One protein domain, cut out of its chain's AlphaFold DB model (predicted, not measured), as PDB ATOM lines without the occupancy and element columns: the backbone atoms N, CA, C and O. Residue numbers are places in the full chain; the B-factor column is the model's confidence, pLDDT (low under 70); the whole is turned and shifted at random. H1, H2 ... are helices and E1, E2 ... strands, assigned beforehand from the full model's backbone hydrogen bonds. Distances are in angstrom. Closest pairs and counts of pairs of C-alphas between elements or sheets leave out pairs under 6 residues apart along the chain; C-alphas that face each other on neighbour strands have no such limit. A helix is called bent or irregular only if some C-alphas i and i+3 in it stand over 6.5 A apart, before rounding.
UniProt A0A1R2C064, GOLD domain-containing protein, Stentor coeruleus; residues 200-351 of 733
ATOM      1  N   SER A 200     135.138 133.844 113.980       91.12
ATOM      2  CA  SER A 200     135.749 135.079 113.463       91.12
ATOM      3  C   SER A 200     135.014 136.358 113.898       91.12
ATOM      4  O   SER A 200     135.602 137.439 113.909       91.12
ATOM      5  N   GLY A 201     133.738 136.239 114.284       85.94
ATOM      6  CA  GLY A 201     132.873 137.362 114.649       85.94
ATOM      7  C   GLY A 201     132.218 138.073 113.460       85.94
ATOM      8  O   GLY A 201     131.419 138.981 113.686       85.94
ATOM      9  N   GLU A 202     132.505 137.664 112.219       85.19
ATOM     10  CA  GLU A 202     131.841 138.195 111.015       85.19
ATOM     11  C   GLU A 202     130.391 137.698 110.878       85.19
ATOM     12  O   GLU A 202     129.562 138.359 110.251       85.19
ATOM     13  N   GLY A 203     130.057 136.583 111.538       89.56
ATOM     14  CA  GLY A 203     128.755 135.931 111.424       89.56
ATOM     15  C   GLY A 203     128.598 135.197 110.090       89.56
ATOM     16  O   GLY A 203     129.491 135.200 109.248       89.56
ATOM     17  N   ILE A 204     127.460 134.533 109.897       94.31
ATOM     18  CA  ILE A 204     127.127 133.861 108.634       94.31
ATOM     19  C   ILE A 204     126.002 134.644 107.966       94.31
ATOM     20  O   ILE A 204     125.042 135.048 108.629       94.31
ATOM     21  N   ASP A 205     126.112 134.858 106.656       94.44
ATOM     22  CA  ASP A 205     125.071 135.527 105.889       94.44
ATOM     23  C   ASP A 205     123.725 134.786 106.002       94.44
ATOM     24  O   ASP A 205     123.631 133.553 105.961       94.44
ATOM     25  N   ARG A 206     122.647 135.562 106.143       94.31
ATOM     26  CA  ARG A 206     121.301 135.031 106.369       94.31
ATOM     27  C   ARG A 206     120.816 134.150 105.214       94.31
ATOM     28  O   ARG A 206     120.124 133.163 105.461       94.31
ATOM     29  N   GLU A 207     121.156 134.480 103.967       95.19
ATOM     30  CA  GLU A 207     120.812 133.666 102.796       95.19
ATOM     31  C   GLU A 207     121.459 132.282 102.888       95.19
ATOM     32  O   GLU A 207     120.808 131.273 102.602       95.19
ATOM     33  N   ILE A 208     122.708 132.217 103.351       95.88
ATOM     34  CA  ILE A 208     123.432 130.956 103.534       95.88
ATOM     35  C   ILE A 208     122.752 130.096 104.591       95.88
ATOM     36  O   ILE A 208     122.524 128.914 104.345       95.88
ATOM     37  N   LEU A 209     122.368 130.681 105.727       96.12
ATOM     38  CA  LEU A 209     121.671 129.963 106.799       96.12
ATOM     39  C   LEU A 209     120.306 129.434 106.341       96.12
ATOM     40  O   LEU A 209     119.968 128.288 106.632       96.12
ATOM     41  N   MET A 210     119.545 130.214 105.564       95.06
ATOM     42  CA  MET A 210     118.279 129.748 104.979       95.06
ATOM     43  C   MET A 210     118.488 128.587 103.997       95.06
ATOM     44  O   MET A 210     117.737 127.610 104.020       95.06
ATOM     45  N   LYS A 211     119.525 128.651 103.152       95.88
ATOM     46  CA  LYS A 211     119.866 127.550 102.238       95.88
ATOM     47  C   LYS A 211     120.382 126.323 102.977       95.88
ATOM     48  O   LYS A 211     120.057 125.209 102.579       95.88
ATOM     49  N   LEU A 212     121.147 126.511 104.051       96.19
ATOM     50  CA  LEU A 212     121.621 125.421 104.894       96.19
ATOM     51  C   LEU A 212     120.455 124.732 105.610       96.19
ATOM     52  O   LEU A 212     120.400 123.507 105.641       96.19
ATOM     53  N   MET A 213     119.484 125.499 106.109       95.31
ATOM     54  CA  MET A 213     118.247 124.954 106.666       95.31
ATOM     55  C   MET A 213     117.503 124.108 105.625       95.31
ATOM     56  O   MET A 213     117.199 122.945 105.882       95.31
ATOM     57  N   SER A 214     117.306 124.646 104.415       93.44
ATOM     58  CA  SER A 214     116.715 123.881 103.311       93.44
ATOM     59  C   SER A 214     117.520 122.616 103.004       93.44
ATOM     60  O   SER A 214     116.930 121.565 102.774       93.44
ATOM     61  N   PHE A 215     118.852 122.680 103.031       95.25
ATOM     62  CA  PHE A 215     119.716 121.522 102.820       95.25
ATOM     63  C   PHE A 215     119.491 120.437 103.886       95.25
ATOM     64  O   PHE A 215     119.289 119.277 103.529       95.25
ATOM     65  N   ILE A 216     119.436 120.808 105.170       95.12
ATOM     66  CA  ILE A 216     119.154 119.888 106.285       95.12
ATOM     67  C   ILE A 216     117.786 119.213 106.107       95.12
ATOM     68  O   ILE A 216     117.675 118.000 106.282       95.12
ATOM     69  N   GLU A 217     116.754 119.956 105.701       92.44
ATOM     70  CA  GLU A 217     115.401 119.415 105.496       92.44
ATOM     71  C   GLU A 217     115.323 118.315 104.425       92.44
ATOM     72  O   GLU A 217     114.429 117.469 104.494       92.44
ATOM     73  N   HIS A 218     116.260 118.274 103.467       92.38
ATOM     74  CA  HIS A 218     116.329 117.183 102.488       92.38
ATOM     75  C   HIS A 218     116.840 115.875 103.119       92.38
ATOM     76  O   HIS A 218     116.456 114.797 102.668       92.38
ATOM     77  N   PHE A 219     117.653 115.934 104.180       92.00
ATOM     78  CA  PHE A 219     118.116 114.752 104.927       92.00
ATOM     79  C   PHE A 219     117.219 114.412 106.121       92.00
ATOM     80  O   PHE A 219     117.132 113.250 106.518       92.00
ATOM     81  N   VAL A 220     116.511 115.404 106.666       91.56
ATOM     82  CA  VAL A 220     115.561 115.262 107.776       91.56
ATOM     83  C   VAL A 220     114.130 115.391 107.256       91.56
ATOM     84  O   VAL A 220     113.415 116.381 107.454       91.56
ATOM     85  N   PHE A 221     113.710 114.361 106.536       87.62
ATOM     86  CA  PHE A 221     112.461 114.349 105.792       87.62
ATOM     87  C   PHE A 221     111.282 113.816 106.609       87.62
ATOM     88  O   PHE A 221     111.425 113.036 107.551       87.62
ATOM     89  N   ARG A 222     110.072 114.226 106.218       88.19
ATOM     90  CA  ARG A 222     108.838 113.600 106.700       88.19
ATOM     91  C   ARG A 222     108.721 112.221 106.066       88.19
ATOM     92  O   ARG A 222     108.786 112.106 104.846       88.19
ATOM     93  N   TYR A 223     108.533 111.193 106.884       88.50
ATOM     94  CA  TYR A 223     108.479 109.810 106.410       88.50
ATOM     95  C   TYR A 223     107.120 109.134 106.615       88.50
ATOM     96  O   TYR A 223     106.925 108.054 106.066       88.50
ATOM     97  N   ASN A 224     106.186 109.766 107.334       89.69
ATOM     98  CA  ASN A 224     104.806 109.322 107.524       89.69
ATOM     99  C   ASN A 224     103.828 110.320 106.878       89.69
ATOM    100  O   ASN A 224     103.995 111.536 106.992       89.69
ATOM    101  N   PHE A 225     102.820 109.809 106.173       91.31
ATOM    102  CA  PHE A 225     101.858 110.597 105.399       91.31
ATOM    103  C   PHE A 225     100.452 110.046 105.581       91.31
ATOM    104  O   PHE A 225     100.231 108.852 105.413       91.31
ATOM    105  N   SER A 226      99.492 110.914 105.870       90.19
ATOM    106  CA  SER A 226      98.069 110.619 105.755       90.19
ATOM    107  C   SER A 226      97.617 110.951 104.337       90.19
ATOM    108  O   SER A 226      97.712 112.106 103.922       90.19
ATOM    109  N   ILE A 227      97.177 109.956 103.565       90.81
ATOM    110  CA  ILE A 227      96.790 110.134 102.160       90.81
ATOM    111  C   ILE A 227      95.306 109.820 102.006       90.81
ATOM    112  O   ILE A 227      94.851 108.741 102.389       90.81
ATOM    113  N   GLN A 228      94.548 110.744 101.422       89.19
ATOM    114  CA  GLN A 228      93.158 110.502 101.050       89.19
ATOM    115  C   GLN A 228      93.117 109.625  99.799       89.19
ATOM    116  O   GLN A 228      93.543 110.034  98.718       89.19
ATOM    117  N   VAL A 229      92.616 108.400  99.945       80.62
ATOM    118  CA  VAL A 229      92.471 107.471  98.822       80.62
ATOM    119  C   VAL A 229      91.015 107.498  98.376       80.62
ATOM    120  O   VAL A 229      90.145 106.921  99.026       80.62
ATOM    121  N   ASN A 230      90.742 108.169  97.256       70.62
ATOM    122  CA  ASN A 230      89.415 108.151  96.648       70.62
ATOM    123  C   ASN A 230      89.080 106.716  96.225       70.62
ATOM    124  O   ASN A 230      89.692 106.168  95.304       70.62
ATOM    125  N   LYS A 231      88.100 106.090  96.887       56.44
ATOM    126  CA  LYS A 231      87.468 104.892  96.329       56.44
ATOM    127  C   LYS A 231      86.781 105.316  95.030       56.44
ATOM    128  O   LYS A 231      86.181 106.383  94.970       56.44
ATOM    129  N   TYR A 232      86.835 104.469  94.006       48.03
ATOM    130  CA  TYR A 232      86.156 104.666  92.714       48.03
ATOM    131  C   TYR A 232      84.622 104.822  92.814       48.03
ATOM    132  O   TYR A 232      83.950 104.940  91.794       48.03
ATOM    133  N   ASP A 233      84.067 104.840  94.024       44.88
ATOM    134  CA  ASP A 233      82.660 105.018  94.308       44.88
ATOM    135  C   ASP A 233      82.468 106.352  95.043       44.88
ATOM    136  O   ASP A 233      82.815 106.492  96.218       44.88
ATOM    137  N   THR A 234      81.918 107.344  94.340       50.66
ATOM    138  CA  THR A 234      81.648 108.707  94.837       50.66
ATOM    139  C   THR A 234      80.699 108.751  96.041       50.66
ATOM    140  O   THR A 234      80.444 109.827  96.574       50.66
ATOM    141  N   SER A 235      80.140 107.608  96.445       52.16
ATOM    142  CA  SER A 235      79.216 107.477  97.572       52.16
ATOM    143  C   SER A 235      79.891 107.090  98.897       52.16
ATOM    144  O   SER A 235      79.273 107.238  99.949       52.16
ATOM    145  N   SER A 236      81.144 106.615  98.885       48.78
ATOM    146  CA  SER A 236      81.854 106.214 100.109       48.78
ATOM    147  C   SER A 236      82.541 107.409 100.788       48.78
ATOM    148  O   SER A 236      83.138 108.232 100.092       48.78
ATOM    149  N   PRO A 237      82.525 107.506 102.132       54.34
ATOM    150  CA  PRO A 237      83.257 108.550 102.845       54.34
ATOM    151  C   PRO A 237      84.756 108.487 102.509       54.34
ATOM    152  O   PRO A 237      85.330 107.403 102.387       54.34
ATOM    153  N   MET A 238      85.388 109.652 102.322       64.25
ATOM    154  CA  MET A 238      86.833 109.746 102.097       64.25
ATOM    155  C   MET A 238      87.556 109.228 103.342       64.25
ATOM    156  O   MET A 238      87.474 109.834 104.409       64.25
ATOM    157  N   PHE A 239      88.268 108.110 103.211       74.06
ATOM    158  CA  PHE A 239      89.117 107.591 104.277       74.06
ATOM    159  C   PHE A 239      90.558 108.036 104.036       74.06
ATOM    160  O   PHE A 239      91.110 107.854 102.947       74.06
ATOM    161  N   ALA A 240      91.169 108.618 105.066       84.62
ATOM    162  CA  ALA A 240      92.592 108.900 105.078       84.62
ATOM    163  C   ALA A 240      93.343 107.635 105.504       84.62
ATOM    164  O   ALA A 240      93.097 107.091 106.581       84.62
ATOM    165  N   GLN A 241      94.233 107.145 104.649       87.12
ATOM    166  CA  GLN A 241      95.051 105.976 104.926       87.12
ATOM    167  C   GLN A 241      96.484 106.424 105.243       87.12
ATOM    168  O   GLN A 241      97.053 107.207 104.480       87.12
ATOM    169  N   PRO A 242      97.093 105.947 106.340       89.88
ATOM    170  CA  PRO A 242      98.478 106.258 106.651       89.88
ATOM    171  C   PRO A 242      99.432 105.485 105.731       89.88
ATOM    172  O   PRO A 242      99.212 104.319 105.398       89.88
ATOM    173  N   TYR A 243     100.521 106.136 105.345       92.25
ATOM    174  CA  TYR A 243     101.592 105.634 104.495       92.25
ATOM    175  C   TYR A 243     102.946 105.990 105.097       92.25
ATOM    176  O   TYR A 243     103.107 107.049 105.701       92.25
ATOM    177  N   THR A 244     103.935 105.131 104.875       92.50
ATOM    178  CA  THR A 244     105.318 105.368 105.294       92.50
ATOM    179  C   THR A 244     106.255 105.204 104.121       92.50
ATOM    180  O   THR A 244     106.091 104.300 103.302       92.50
ATOM    181  N   ILE A 245     107.273 106.048 104.054       91.81
ATOM    182  CA  ILE A 245     108.298 105.956 103.025       91.81
ATOM    183  C   ILE A 245     109.166 104.706 103.230       91.81
ATOM    184  O   ILE A 245     109.603 104.419 104.345       91.81
ATOM    185  N   LEU A 246     109.442 103.959 102.158       89.00
ATOM    186  CA  LEU A 246     110.234 102.727 102.214       89.00
ATOM    187  C   LEU A 246     111.700 102.982 102.618       89.00
ATOM    188  O   LEU A 246     112.287 102.200 103.375       89.00
ATOM    189  N   GLU A 247     112.271 104.093 102.155       84.25
ATOM    190  CA  GLU A 247     113.650 104.535 102.381       84.25
ATOM    191  C   GLU A 247     113.965 104.838 103.854       84.25
ATOM    192  O   GLU A 247     115.137 104.966 104.207       84.25
ATOM    193  N   ILE A 248     112.969 104.875 104.750       81.06
ATOM    194  CA  ILE A 248     113.191 105.071 106.192       81.06
ATOM    195  C   ILE A 248     114.150 104.030 106.789       81.06
ATOM    196  O   ILE A 248     114.909 104.316 107.713       81.06
ATOM    197  N   ASN A 249     114.177 102.821 106.217       80.69
ATOM    198  CA  ASN A 249     115.078 101.757 106.654       80.69
ATOM    199  C   ASN A 249     116.561 102.106 106.446       80.69
ATOM    200  O   ASN A 249     117.412 101.530 107.120       80.69
ATOM    201  N   LEU A 250     116.879 103.051 105.552       78.56
ATOM    202  CA  LEU A 250     118.249 103.516 105.333       78.56
ATOM    203  C   LEU A 250     118.807 104.233 106.559       78.56
ATOM    204  O   LEU A 250     119.993 104.107 106.837       78.56
ATOM    205  N   LEU A 251     117.975 104.919 107.340       76.50
ATOM    206  CA  LEU A 251     118.447 105.645 108.522       76.50
ATOM    207  C   LEU A 251     119.016 104.719 109.598       76.50
ATOM    208  O   LEU A 251     119.959 105.084 110.290       76.50
ATOM    209  N   LYS A 252     118.505 103.484 109.687       77.56
ATOM    210  CA  LYS A 252     119.079 102.457 110.569       77.56
ATOM    211  C   LYS A 252     120.494 102.058 110.154       77.56
ATOM    212  O   LYS A 252     121.271 101.628 110.995       77.56
ATOM    213  N   ILE A 253     120.810 102.169 108.863       79.06
ATOM    214  CA  ILE A 253     122.131 101.854 108.307       79.06
ATOM    215  C   ILE A 253     123.080 103.040 108.507       79.06
ATOM    216  O   ILE A 253     124.244 102.835 108.831       79.06
ATOM    217  N   TYR A 254     122.582 104.268 108.356       81.31
ATOM    218  CA  TYR A 254     123.374 105.500 108.410       81.31
ATOM    219  C   TYR A 254     123.156 106.280 109.716       81.31
ATOM    220  O   TYR A 254     122.907 107.485 109.704       81.31
ATOM    221  N   GLN A 255     123.268 105.592 110.857       85.94
ATOM    222  CA  GLN A 255     123.179 106.224 112.181       85.94
ATOM    223  C   GLN A 255     124.247 107.308 112.398       85.94
ATOM    224  O   GLN A 255     124.007 108.290 113.090       85.94
ATOM    225  N   GLU A 256     125.394 107.172 111.730       88.69
ATOM    226  CA  GLU A 256     126.502 108.133 111.748       88.69
ATOM    227  C   GLU A 256     126.137 109.509 111.159       88.69
ATOM    228  O   GLU A 256     126.902 110.453 111.311       88.69
ATOM    229  N   MET A 257     124.979 109.664 110.498       91.75
ATOM    230  CA  MET A 257     124.502 110.978 110.043       91.75
ATOM    231  C   MET A 257     124.042 111.890 111.181       91.75
ATOM    232  O   MET A 257     123.979 113.101 110.972       91.75
ATOM    233  N   LEU A 258     123.691 111.342 112.352       94.19
ATOM    234  CA  LEU A 258     123.088 112.139 113.419       94.19
ATOM    235  C   LEU A 258     124.033 113.239 113.916       94.19
ATOM    236  O   LEU A 258     123.629 114.395 113.974       94.19
ATOM    237  N   GLU A 259     125.285 112.899 114.220       94.81
ATOM    238  CA  GLU A 259     126.268 113.859 114.736       94.81
ATOM    239  C   GLU A 259     126.523 115.019 113.752       94.81
ATOM    240  O   GLU A 259     126.312 116.171 114.138       94.81
ATOM    241  N   PRO A 260     126.839 114.783 112.459       95.50
ATOM    242  CA  PRO A 260     126.976 115.882 111.510       95.50
ATOM    243  C   PRO A 260     125.703 116.721 111.326       95.50
ATOM    244  O   PRO A 260     125.791 117.939 111.155       95.50
ATOM    245  N   LEU A 261     124.511 116.110 111.386       95.94
ATOM    246  CA  LEU A 261     123.245 116.853 111.364       95.94
ATOM    247  C   LEU A 261     123.110 117.759 112.590       95.94
ATOM    248  O   LEU A 261     122.721 118.916 112.442       95.94
ATOM    249  N   LEU A 262     123.458 117.272 113.783       96.81
ATOM    250  CA  LEU A 262     123.424 118.064 115.013       96.81
ATOM    251  C   LEU A 262     124.419 119.229 114.981       96.81
ATOM    252  O   LEU A 262     124.081 120.328 115.434       96.81
ATOM    253  N   SER A 263     125.603 119.033 114.399       96.50
ATOM    254  CA  SER A 263     126.571 120.111 114.177       96.50
ATOM    255  C   SER A 263     126.026 121.179 113.226       96.50
ATOM    256  O   SER A 263     126.053 122.364 113.556       96.50
ATOM    257  N   LEU A 264     125.439 120.788 112.088       96.75
ATOM    258  CA  LEU A 264     124.818 121.745 111.161       96.75
ATOM    259  C   LEU A 264     123.615 122.468 111.784       96.75
ATOM    260  O   LEU A 264     123.455 123.672 111.597       96.75
ATOM    261  N   ILE A 265     122.792 121.771 112.571       97.25
ATOM    262  CA  ILE A 265     121.694 122.386 113.332       97.25
ATOM    263  C   ILE A 265     122.242 123.392 114.347       97.25
ATOM    264  O   ILE A 265     121.660 124.461 114.522       97.25
ATOM    265  N   SER A 266     123.372 123.090 114.989       96.25
ATOM    266  CA  SER A 266     124.027 124.004 115.929       96.25
ATOM    267  C   SER A 266     124.541 125.266 115.236       96.25
ATOM    268  O   SER A 266     124.408 126.347 115.804       96.25
ATOM    269  N   VAL A 267     125.036 125.154 113.997       95.81
ATOM    270  CA  VAL A 267     125.362 126.310 113.145       95.81
ATOM    271  C   VAL A 267     124.102 127.136 112.869       95.81
ATOM    272  O   VAL A 267     124.088 128.333 113.151       95.81
ATOM    273  N   VAL A 268     123.018 126.513 112.390       95.62
ATOM    274  CA  VAL A 268     121.757 127.217 112.067       95.62
ATOM    275  C   VAL A 268     121.125 127.866 113.299       95.62
ATOM    276  O   VAL A 268     120.591 128.964 113.198       95.62
ATOM    277  N   LYS A 269     121.225 127.244 114.475       94.31
ATOM    278  CA  LYS A 269     120.715 127.783 115.743       94.31
ATOM    279  C   LYS A 269     121.302 129.154 116.097       94.31
ATOM    280  O   LYS A 269     120.654 129.921 116.793       94.31
ATOM    281  N   THR A 270     122.520 129.468 115.652       88.44
ATOM    282  CA  THR A 270     123.140 130.785 115.908       88.44
ATOM    283  C   THR A 270     122.515 131.929 115.102       88.44
ATOM    284  O   THR A 270     122.880 133.088 115.303       88.44
ATOM    285  N   ALA A 271     121.587 131.610 114.194       85.62
ATOM    286  CA  ALA A 271     120.830 132.569 113.408       85.62
ATOM    287  C   ALA A 271     119.837 133.383 114.256       85.62
ATOM    288  O   ALA A 271     119.667 133.179 115.455       85.62
ATOM    289  N   ASP A 272     119.133 134.307 113.598       90.38
ATOM    290  CA  ASP A 272     117.983 134.965 114.204       90.38
ATOM    291  C   ASP A 272     116.795 134.000 114.401       90.38
ATOM    292  O   ASP A 272     116.651 132.980 113.718       90.38
ATOM    293  N   ILE A 273     115.899 134.375 115.316       92.88
ATOM    294  CA  ILE A 273     114.751 133.564 115.739       92.88
ATOM    295  C   ILE A 273     113.836 133.115 114.588       92.88
ATOM    296  O   ILE A 273     113.198 132.068 114.696       92.88
ATOM    297  N   LEU A 274     113.773 133.853 113.468       91.75
ATOM    298  CA  LEU A 274     112.912 133.490 112.338       91.75
ATOM    299  C   LEU A 274     113.404 132.231 111.625       91.75
ATOM    300  O   LEU A 274     112.580 131.502 111.072       91.75
ATOM    301  N   ILE A 275     114.716 131.982 111.637       93.00
ATOM    302  CA  ILE A 275     115.323 130.769 111.084       93.00
ATOM    303  C   ILE A 275     115.320 129.671 112.149       93.00
ATOM    304  O   ILE A 275     114.869 128.557 111.878       93.00
ATOM    305  N   THR A 276     115.745 129.998 113.373       92.00
ATOM    306  CA  THR A 276     115.875 129.032 114.474       92.00
ATOM    307  C   THR A 276     114.557 128.326 114.795       92.00
ATOM    308  O   THR A 276     114.545 127.119 115.025       92.00
ATOM    309  N   GLN A 277     113.423 129.028 114.725       94.38
ATOM    310  CA  GLN A 277     112.108 128.425 114.966       94.38
ATOM    311  C   GLN A 277     111.744 127.310 113.960       94.38
ATOM    312  O   GLN A 277     110.978 126.405 114.291       94.38
ATOM    313  N   GLY A 278     112.316 127.320 112.748       93.50
ATOM    314  CA  GLY A 278     112.122 126.253 111.759       93.50
ATOM    315  C   GLY A 278     112.731 124.913 112.194       93.50
ATOM    316  O   GLY A 278     112.258 123.849 111.784       93.50
ATOM    317  N   LEU A 279     113.733 124.942 113.082       96.56
ATOM    318  CA  LEU A 279     114.410 123.746 113.589       96.56
ATOM    319  C   LEU A 279     113.515 122.869 114.465       96.56
ATOM    320  O   LEU A 279     113.815 121.689 114.624       96.56
ATOM    321  N   VAL A 280     112.401 123.387 114.991       95.75
ATOM    322  CA  VAL A 280     111.443 122.598 115.784       95.75
ATOM    323  C   VAL A 280     110.943 121.385 114.993       95.75
ATOM    324  O   VAL A 280     110.990 120.258 115.482       95.75
ATOM    325  N   ASN A 281     110.543 121.590 113.735       92.62
ATOM    326  CA  ASN A 281     110.043 120.513 112.877       92.62
ATOM    327  C   ASN A 281     111.147 119.523 112.483       92.62
ATOM    328  O   ASN A 281     110.894 118.323 112.375       92.62
ATOM    329  N   VAL A 282     112.373 120.016 112.285       94.75
ATOM    330  CA  VAL A 282     113.551 119.182 112.004       94.75
ATOM    331  C   VAL A 282     113.869 118.299 113.211       94.75
ATOM    332  O   VAL A 282     113.998 117.085 113.065       94.75
ATOM    333  N   LEU A 283     113.922 118.869 114.415       96.25
ATOM    334  CA  LEU A 283     114.201 118.127 115.643       96.25
ATOM    335  C   LEU A 283     113.109 117.112 115.971       96.25
ATOM    336  O   LEU A 283     113.435 116.004 116.390       96.25
ATOM    337  N   HIS A 284     111.840 117.438 115.721       93.25
ATOM    338  CA  HIS A 284     110.758 116.470 115.877       93.25
ATOM    339  C   HIS A 284     110.933 115.269 114.935       93.25
ATOM    340  O   HIS A 284     110.842 114.118 115.355       93.25
ATOM    341  N   ARG A 285     111.282 115.499 113.668       92.06
ATOM    342  CA  ARG A 285     111.571 114.394 112.739       92.06
ATOM    343  C   ARG A 285     112.783 113.578 113.188       92.06
ATOM    344  O   ARG A 285     112.694 112.354 113.200       92.06
ATOM    345  N   LEU A 286     113.874 114.225 113.612       93.62
ATOM    346  CA  LEU A 286     115.057 113.534 114.147       93.62
ATOM    347  C   LEU A 286     114.726 112.680 115.373       93.62
ATOM    348  O   LEU A 286     115.194 111.547 115.468       93.62
ATOM    349  N   TRP A 287     113.888 113.196 116.272       93.75
ATOM    350  CA  TRP A 287     113.432 112.495 117.470       93.75
ATOM    351  C   TRP A 287     112.767 111.151 117.158       93.75
ATOM    352  O   TRP A 287     112.966 110.175 117.891       93.75
ATOM    353  N   ASN A 288     112.015 111.083 116.060       88.75
ATOM    354  CA  ASN A 288     111.355 109.851 115.640       88.75
ATOM    355  C   ASN A 288     112.236 108.990 114.713       88.75
ATOM    356  O   ASN A 288     112.218 107.764 114.811       88.75
ATOM    357  N   MET A 289     113.060 109.615 113.864       89.00
ATOM    358  CA  MET A 289     114.024 108.936 112.985       89.00
ATOM    359  C   MET A 289     115.108 108.175 113.770       89.00
ATOM    360  O   MET A 289     115.503 107.084 113.357       89.00
ATOM    361  N   PHE A 290     115.569 108.726 114.897       91.06
ATOM    362  CA  PHE A 290     116.675 108.203 115.709       91.06
ATOM    363  C   PHE A 290     116.227 107.859 117.137       91.06
ATOM    364  O   PHE A 290     116.819 108.316 118.115       91.06
ATOM    365  N   ALA A 291     115.184 107.033 117.263       89.81
ATOM    366  CA  ALA A 291     114.607 106.649 118.557       89.81
ATOM    367  C   ALA A 291     115.652 106.115 119.562       89.81
ATOM    368  O   ALA A 291     115.645 106.509 120.727       89.81
ATOM    369  N   ASP A 292     116.612 105.310 119.093       90.25
ATOM    370  CA  ASP A 292     117.665 104.712 119.929       90.25
ATOM    371  C   ASP A 292     118.728 105.722 120.417       90.25
ATOM    372  O   ASP A 292     119.528 105.400 121.293       90.25
ATOM    373  N   GLN A 293     118.764 106.938 119.857       93.25
ATOM    374  CA  GLN A 293     119.789 107.963 120.124       93.25
ATOM    375  C   GLN A 293     119.192 109.291 120.610       93.25
ATOM    376  O   GLN A 293     119.841 110.335 120.567       93.25
ATOM    377  N   ARG A 294     117.955 109.273 121.122       94.50
ATOM    378  CA  ARG A 294     117.243 110.475 121.591       94.50
ATOM    379  C   ARG A 294     117.999 111.290 122.639       94.50
ATOM    380  O   ARG A 294     117.860 112.507 122.660       94.50
ATOM    381  N   SER A 295     118.821 110.653 123.472       96.31
ATOM    382  CA  SER A 295     119.639 111.351 124.470       96.31
ATOM    383  C   SER A 295     120.629 112.343 123.856       96.31
ATOM    384  O   SER A 295     120.867 113.391 124.452       96.31
ATOM    385  N   ALA A 296     121.149 112.071 122.654       96.62
ATOM    386  CA  ALA A 296     122.030 112.995 121.935       96.62
ATOM    387  C   ALA A 296     121.299 114.283 121.506       96.62
ATOM    388  O   ALA A 296     121.919 115.330 121.334       96.62
ATOM    389  N   LEU A 297     119.967 114.239 121.387       97.31
ATOM    390  CA  LEU A 297     119.143 115.378 120.981       97.31
ATOM    391  C   LEU A 297     118.765 116.307 122.149       97.31
ATOM    392  O   LEU A 297     118.290 117.416 121.909       97.31
ATOM    393  N   TYR A 298     118.937 115.888 123.404       97.75
ATOM    394  CA  TYR A 298     118.374 116.591 124.566       97.75
ATOM    395  C   TYR A 298     118.824 118.051 124.680       97.75
ATOM    396  O   TYR A 298     117.987 118.942 124.834       97.75
ATOM    397  N   GLU A 299     120.125 118.323 124.560       97.62
ATOM    398  CA  GLU A 299     120.643 119.689 124.713       97.62
ATOM    399  C   GLU A 299     120.162 120.625 123.605       97.62
ATOM    400  O   GLU A 299     119.772 121.767 123.875       97.62
ATOM    401  N   ILE A 300     120.150 120.149 122.355       97.75
ATOM    402  CA  ILE A 300     119.712 120.974 121.230       97.75
ATOM    403  C   ILE A 300     118.197 121.200 121.270       97.75
ATOM    404  O   ILE A 300     117.756 122.330 121.077       97.75
ATOM    405  N   ILE A 301     117.410 120.176 121.626       98.12
ATOM    406  CA  ILE A 301     115.959 120.286 121.822       98.12
ATOM    407  C   ILE A 301     115.647 121.312 122.903       98.12
ATOM    408  O   ILE A 301     114.875 122.237 122.656       98.12
ATOM    409  N   PHE A 302     116.272 121.195 124.076       98.19
ATOM    410  CA  PHE A 302     116.042 122.128 125.177       98.19
ATOM    411  C   PHE A 302     116.317 123.573 124.754       98.19
ATOM    412  O   PHE A 302     115.510 124.464 125.013       98.19
ATOM    413  N   ALA A 303     117.440 123.805 124.070       97.31
ATOM    414  CA  ALA A 303     117.809 125.142 123.637       97.31
ATOM    415  C   ALA A 303     116.830 125.724 122.605       97.31
ATOM    416  O   ALA A 303     116.397 126.863 122.768       97.31
ATOM    417  N   ILE A 304     116.447 124.947 121.585       97.81
ATOM    418  CA  ILE A 304     115.534 125.402 120.527       97.81
ATOM    419  C   ILE A 304     114.120 125.632 121.061       97.81
ATOM    420  O   ILE A 304     113.497 126.639 120.721       97.81
ATOM    421  N   LEU A 305     113.615 124.752 121.934       97.75
ATOM    422  CA  LEU A 305     112.313 124.947 122.576       97.75
ATOM    423  C   LEU A 305     112.304 126.218 123.430       97.75
ATOM    424  O   LEU A 305     111.358 126.997 123.349       97.75
ATOM    425  N   LYS A 306     113.374 126.469 124.199       97.44
ATOM    426  CA  LYS A 306     113.496 127.665 125.044       97.44
ATOM    427  C   LYS A 306     113.511 128.949 124.219       97.44
ATOM    428  O   LYS A 306     112.820 129.907 124.559       97.44
ATOM    429  N   GLU A 307     114.277 128.968 123.134       96.56
ATOM    430  CA  GLU A 307     114.375 130.129 122.250       96.56
ATOM    431  C   GLU A 307     113.051 130.396 121.517       96.56
ATOM    432  O   GLU A 307     112.564 131.528 121.485       96.56
ATOM    433  N   THR A 308     112.409 129.333 121.023       96.81
ATOM    434  CA  THR A 308     111.101 129.409 120.358       96.81
ATOM    435  C   THR A 308     110.005 129.865 121.322       96.81
ATOM    436  O   THR A 308     109.166 130.684 120.953       96.81
ATOM    437  N   ALA A 309     110.022 129.405 122.574       96.75
ATOM    438  CA  ALA A 309     109.096 129.868 123.603       96.75
ATOM    439  C   ALA A 309     109.264 131.366 123.909       96.75
ATOM    440  O   ALA A 309     108.270 132.072 124.084       96.75
ATOM    441  N   ALA A 310     110.509 131.855 123.943       96.25
ATOM    442  CA  ALA A 310     110.823 133.240 124.284       96.25
ATOM    443  C   ALA A 310     110.500 134.245 123.163       96.25
ATOM    444  O   ALA A 310     110.084 135.365 123.462       96.25
ATOM    445  N   GLY A 311     110.714 133.877 121.894       95.31
ATOM    446  CA  GLY A 311     110.633 134.828 120.775       95.31
ATOM    447  C   GLY A 311     110.038 134.297 119.470       95.31
ATOM    448  O   GLY A 311     109.997 135.040 118.491       95.31
ATOM    449  N   GLY A 312     109.601 133.038 119.426       95.88
ATOM    450  CA  GLY A 312     109.035 132.424 118.229       95.88
ATOM    451  C   GLY A 312     107.655 132.972 117.860       95.88
ATOM    452  O   GLY A 312     106.897 133.478 118.695       95.88
ATOM    453  N   THR A 313     107.305 132.822 116.583       95.88
ATOM    454  CA  THR A 313     105.942 133.072 116.090       95.88
ATOM    455  C   THR A 313     104.919 132.194 116.819       95.88
ATOM    456  O   THR A 313     105.263 131.199 117.455       95.88
ATOM    457  N   GLU A 314     103.638 132.562 116.767       93.38
ATOM    458  CA  GLU A 314     102.568 131.747 117.360       93.38
ATOM    459  C   GLU A 314     102.527 130.339 116.752       93.38
ATOM    460  O   GLU A 314     102.521 129.359 117.488       93.38
ATOM    461  N   GLU A 315     102.632 130.237 115.426       92.31
ATOM    462  CA  GLU A 315     102.721 128.971 114.685       92.31
ATOM    463  C   GLU A 315     103.891 128.100 115.161       92.31
ATOM    464  O   GLU A 315     103.719 126.909 115.430       92.31
ATOM    465  N   ALA A 316     105.074 128.693 115.338       93.62
ATOM    466  CA  ALA A 316     106.234 127.964 115.834       93.62
ATOM    467  C   ALA A 316     106.092 127.539 117.301       93.62
ATOM    468  O   ALA A 316     106.500 126.433 117.656       93.62
ATOM    469  N   ARG A 317     105.496 128.381 118.155       95.06
ATOM    470  CA  ARG A 317     105.198 128.020 119.551       95.06
ATOM    471  C   ARG A 317     104.180 126.887 119.624       95.06
ATOM    472  O   ARG A 317     104.362 125.988 120.439       95.06
ATOM    473  N   MET A 318     103.185 126.865 118.734       92.19
ATOM    474  CA  MET A 318     102.245 125.747 118.632       92.19
ATOM    475  C   MET A 318     102.952 124.441 118.257       92.19
ATOM    476  O   MET A 318     102.794 123.439 118.955       92.19
ATOM    477  N   ALA A 319     103.798 124.462 117.222       91.62
ATOM    478  CA  ALA A 319     104.594 123.296 116.831       91.62
ATOM    479  C   ALA A 319     105.549 122.838 117.953       91.62
ATOM    480  O   ALA A 319     105.702 121.641 118.199       91.62
ATOM    481  N   ALA A 320     106.164 123.784 118.671       95.06
ATOM    482  CA  ALA A 320     107.064 123.505 119.787       95.06
ATOM    483  C   ALA A 320     106.330 122.901 120.992       95.06
ATOM    484  O   ALA A 320     106.840 121.958 121.592       95.06
ATOM    485  N   GLY A 321     105.133 123.392 121.325       93.88
ATOM    486  CA  GLY A 321     104.287 122.824 122.379       93.88
ATOM    487  C   GLY A 321     103.819 121.408 122.059       93.88
ATOM    488  O   GLY A 321     103.892 120.526 122.911       93.88
ATOM    489  N   GLN A 322     103.436 121.152 120.808       90.00
ATOM    490  CA  GLN A 322     103.086 119.806 120.350       90.00
ATOM    491  C   GLN A 322     104.281 118.852 120.430       90.00
ATOM    492  O   GLN A 322     104.156 117.745 120.950       90.00
ATOM    493  N   PHE A 323     105.458 119.282 119.966       93.75
ATOM    494  CA  PHE A 323     106.665 118.466 120.067       93.75
ATOM    495  C   PHE A 323     107.076 118.220 121.528       93.75
ATOM    496  O   PHE A 323     107.457 117.105 121.885       93.75
ATOM    497  N   LEU A 324     106.945 119.229 122.394       95.06
ATOM    498  CA  LEU A 324     107.191 119.096 123.826       95.06
ATOM    499  C   LEU A 324     106.303 118.010 124.445       95.06
ATOM    500  O   LEU A 324     106.824 117.156 125.156       95.06
ATOM    501  N   LEU A 325     105.008 117.975 124.133       91.56
ATOM    502  CA  LEU A 325     104.129 116.909 124.622       91.56
ATOM    503  C   LEU A 325     104.563 115.520 124.162       91.56
ATOM    504  O   LEU A 325     104.680 114.626 124.992       91.56
ATOM    505  N   VAL A 326     104.926 115.354 122.885       91.00
ATOM    506  CA  VAL A 326     105.459 114.075 122.375       91.00
ATOM    507  C   VAL A 326     106.661 113.598 123.204       91.00
ATOM    508  O   VAL A 326     106.787 112.410 123.518       91.00
ATOM    509  N   ILE A 327     107.545 114.514 123.609       94.25
ATOM    510  CA  ILE A 327     108.690 114.202 124.479       94.25
ATOM    511  C   ILE A 327     108.228 113.801 125.889       94.25
ATOM    512  O   ILE A 327     108.791 112.863 126.473       94.25
ATOM    513  N   MET A 328     107.228 114.495 126.436       94.00
ATOM    514  CA  MET A 328     106.684 114.260 127.777       94.00
ATOM    515  C   MET A 328     105.903 112.944 127.876       94.00
ATOM    516  O   MET A 328     106.055 112.237 128.875       94.00
ATOM    517  N   ASP A 329     105.176 112.553 126.833       89.88
ATOM    518  CA  ASP A 329     104.383 111.315 126.782       89.88
ATOM    519  C   ASP A 329     105.236 110.088 126.417       89.88
ATOM    520  O   ASP A 329     104.945 108.949 126.803       89.88
ATOM    521  N   SER A 330     106.373 110.310 125.751       89.56
ATOM    522  CA  SER A 330     107.338 109.257 125.437       89.56
ATOM    523  C   SER A 330     107.877 108.579 126.704       89.56
ATOM    524  O   SER A 330     108.492 109.196 127.579       89.56
ATOM    525  N   LYS A 331     107.700 107.254 126.786       89.31
ATOM    526  CA  LYS A 331     108.220 106.408 127.881       89.31
ATOM    527  C   LYS A 331     109.741 106.246 127.847       89.31
ATOM    528  O   LYS A 331     110.332 105.858 128.848       89.31
ATOM    529  N   GLU A 332     110.351 106.510 126.698       89.50
ATOM    530  CA  GLU A 332     111.787 106.331 126.448       89.50
ATOM    531  C   GLU A 332     112.598 107.575 126.840       89.50
ATOM    532  O   GLU A 332     113.811 107.500 127.015       89.50
ATOM    533  N   THR A 333     111.932 108.720 127.018       94.31
ATOM    534  CA  THR A 333     112.562 109.960 127.479       94.31
ATOM    535  C   THR A 333     112.947 109.845 128.954       94.31
ATOM    536  O   THR A 333     112.125 109.456 129.788       94.31
ATOM    537  N   SER A 334     114.174 110.241 129.304       96.44
ATOM    538  CA  SER A 334     114.646 110.184 130.693       96.44
ATOM    539  C   SER A 334     113.869 111.146 131.600       96.44
ATOM    540  O   SER A 334     113.525 112.261 131.210       96.44
ATOM    541  N   SER A 335     113.622 110.730 132.845       96.69
ATOM    542  CA  SER A 335     112.935 111.565 133.840       96.69
ATOM    543  C   SER A 335     113.708 112.845 134.161       96.69
ATOM    544  O   SER A 335     113.099 113.889 134.347       96.69
ATOM    545  N   GLU A 336     115.042 112.791 134.169       97.81
ATOM    546  CA  GLU A 336     115.899 113.967 134.356       97.81
ATOM    547  C   GLU A 336     115.640 115.040 133.293       97.81
ATOM    548  O   GLU A 336     115.484 116.216 133.624       97.81
ATOM    549  N   PHE A 337     115.534 114.636 132.024       98.06
ATOM    550  CA  PHE A 337     115.279 115.569 130.934       98.06
ATOM    551  C   PHE A 337     113.861 116.150 130.996       98.06
ATOM    552  O   PHE A 337     113.700 117.360 130.855       98.06
ATOM    553  N   LYS A 338     112.850 115.321 131.299       97.94
ATOM    554  CA  LYS A 338     111.465 115.786 131.520       97.94
ATOM    555  C   LYS A 338     111.381 116.811 132.650       97.94
ATOM    556  O   LYS A 338     110.861 117.901 132.448       97.94
ATOM    557  N   ASN A 339     111.983 116.508 133.801       97.81
ATOM    558  CA  ASN A 339     112.011 117.415 134.949       97.81
ATOM    559  C   ASN A 339     112.693 118.746 134.601       97.81
ATOM    560  O   ASN A 339     112.240 119.808 135.027       97.81
ATOM    561  N   ARG A 340     113.775 118.707 133.811       98.12
ATOM    562  CA  ARG A 340     114.451 119.920 133.332       98.12
ATOM    563  C   ARG A 340     113.524 120.768 132.459       98.12
ATOM    564  O   ARG A 340     113.477 121.978 132.667       98.12
ATOM    565  N   LEU A 341     112.788 120.156 131.527       97.75
ATOM    566  CA  LEU A 341     111.812 120.850 130.677       97.75
ATOM    567  C   LEU A 341     110.675 121.479 131.500       97.75
ATOM    568  O   LEU A 341     110.332 122.632 131.267       97.75
ATOM    569  N   GLU A 342     110.140 120.763 132.492       96.88
ATOM    570  CA  GLU A 342     109.078 121.265 133.381       96.88
ATOM    571  C   GLU A 342     109.548 122.406 134.295       96.88
ATOM    572  O   GLU A 342     108.782 123.315 134.605       96.88
ATOM    573  N   SER A 343     110.807 122.368 134.741       96.94
ATOM    574  CA  SER A 343     111.349 123.353 135.686       96.94
ATOM    575  C   SER A 343     111.672 124.718 135.066       96.94
ATOM    576  O   SER A 343     111.837 125.698 135.793       96.94
ATOM    577  N   GLU A 344     111.801 124.794 133.740       97.88
ATOM    578  CA  GLU A 344     112.169 126.024 133.043       97.88
ATOM    579  C   GLU A 344     110.934 126.912 132.834       97.88
ATOM    580  O   GLU A 344     110.077 126.633 131.997       97.88
ATOM    581  N   GLU A 345     110.872 128.030 133.563       97.12
ATOM    582  CA  GLU A 345     109.724 128.947 133.576       97.12
ATOM    583  C   GLU A 345     109.325 129.430 132.173       97.12
ATOM    584  O   GLU A 345     108.138 129.507 131.856       97.12
ATOM    585  N   ILE A 346     110.303 129.687 131.299       97.12
ATOM    586  CA  ILE A 346     110.058 130.151 129.925       97.12
ATOM    587  C   ILE A 346     109.285 129.109 129.099       97.12
ATOM    588  O   ILE A 346     108.495 129.485 128.238       97.12
ATOM    589  N   LEU A 347     109.459 127.809 129.367       97.19
ATOM    590  CA  LEU A 347     108.770 126.740 128.635       97.19
ATOM    591  C   LEU A 347     107.309 126.563 129.062       97.19
ATOM    592  O   LEU A 347     106.547 125.946 128.319       97.19
ATOM    593  N   SER A 348     106.886 127.138 130.195       95.56
ATOM    594  CA  SER A 348     105.499 127.048 130.688       95.56
ATOM    595  C   SER A 348     104.466 127.471 129.639       95.56
ATOM    596  O   SER A 348     103.405 126.859 129.529       95.56
ATOM    597  N   ILE A 349     104.800 128.454 128.796       95.44
ATOM    598  CA  ILE A 349     103.922 128.931 127.722       95.44
ATOM    599  C   ILE A 349     103.609 127.850 126.678       95.44
ATOM    600  O   ILE A 349     102.529 127.868 126.097       95.44
ATOM    601  N   LEU A 350     104.522 126.900 126.453       94.50
ATOM    602  CA  LEU A 350     104.345 125.833 125.468       94.50
ATOM    603  C   LEU A 350     103.376 124.748 125.962       94.50
ATOM    604  O   LEU A 350     102.633 124.192 125.155       94.50
ATOM    605  N   PHE A 351     103.328 124.500 127.276       89.62
ATOM    606  CA  PHE A 351     102.409 123.536 127.904       89.62
ATOM    607  C   PHE A 351     100.938 123.977 127.869       89.62
ATOM    608  O   PHE A 351     100.045 123.148 128.019       89.62
TER     609      PHE A 351
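Overview. This is residues 200 to 351 of the 733 residues of the protein "GOLD domain-containing protein" of Stentor coeruleus (UniProt A0A1R2C064). Five helices, H1, H3, H5, H6 and H7, form an up-and-down bundle, each running against the one before it in the chain, and the hairpin of E1 and E2 makes a long arm whose free tip, residues 232 to 237, sticks out. Short H9 crosses H6 and H7, H8 runs near H6, and H2 leads from the arm back to the bundle. The 152 printed residues include nine named helices and two named strands, in the order H1 E1 E2 H2 H3 H4 H5 H6 H7 H8 H9; the class is mostly helix, and the sheet E1 - E2 is antiparallel. The whole is only just compact, close to loose, with a radius of gyration of the C-alphas of 17.6 A, and its outline is elongated, spanning 62 by 34 by 32 A.

Arrangement. E1, residues 224 to 229, and E2, residues 239 to 245, form a hairpin, antiparallel with 142 degrees between their directions. N 225 and O 243 are 2.8 A apart and N 243 and O 225 are 2.7 A apart, both within hydrogen-bond range. A tight link leads from E2 to H2, residues 246 to 253, which is close to H5, residues 279 to 289, but not clearly touching it: the closest C-alphas, of Leu 251 and Met 289, are 7.1 A apart. H6, residues 291 to 311, is the hub, touching five helices, and has a kink of 62 degrees near residue 298. H5 and H6 form a helical hairpin that touches at Trp 287 and Arg 294, whose C-alphas, the closest, are 6.0 A apart, with a shallow tilt of 16 degrees, opposite ways. H6 also forms a helical hairpin with H7, residues 314 to 329, touching it with residues 305 to 309 alone; the closest C-alphas, of Ala 309 and Arg 317, are 5.9 A apart, and the shallow tilt of 34.8 degrees is only just short of steep. With residues 297 to 304 alone, H6 touches H3, residues 255 to 269, the closest C-alphas being those of Lys 269 and Ile 304, 7.4 A apart. H1, residues 206 to 219, touches H3 with the closest C-alphas, of Leu 209 and Val 268, 5.9 A apart, at a shallow tilt of 22 degrees, opposite ways. H4, residues 273 to 276, touches H6 at Ile 273 and Gly 311, whose C-alphas, the closest, are 6.6 A apart. H9, residues 345 to 351, touches H7 about perpendicular, at 88 degrees, with the closest C-alphas, of Gly 321 and Leu 350, 4.3 A apart. H8, residues 335 to 343, is close to H6 but not clearly touching it, with the closest C-alphas, of Phe 302 and Leu 341, 7.1 A apart. Every O i to N i+4 pair is within hydrogen-bond range in H5, H7 and H8, against 9 of 10 in H1, 9 of 11 in H3, 11 of 17 in H6, 0 of 4 in H2 and 0 of 3 in H9, while H4 is too short for such a pair; O i to N i+3 pairs within range are 5 of 5 in H2 and 3 of 4 in H9.

Along the chain. H1 begins at C-alpha 206 (121.301, 135.031, 106.369) and measures 20.6 A. E1 measures 15.2 A and E2 19.3 A. H3 measures 22.0 A, H5 14.8 A, H6 28.5 A and H7 22.6 A. H6 begins at C-alpha 291 (114.607, 106.649, 118.557). H2, H6 and H9 are irregular, H2 and H9 only just: C-alphas 246 and 249 are 6.6 A apart, 292 and 295 8.3 A, and 346 and 349 6.6 A. H9 ends at C-alpha 351 (102.409, 123.536, 127.904).

Size, cuts and confidence. The two C-alphas farthest apart are those of Ser 200 and Ser 235, 64.9 A. The printed part has no cut, and no link is long. Mean pLDDT of the printed part is 90.4, with residues 231 to 238 under 70.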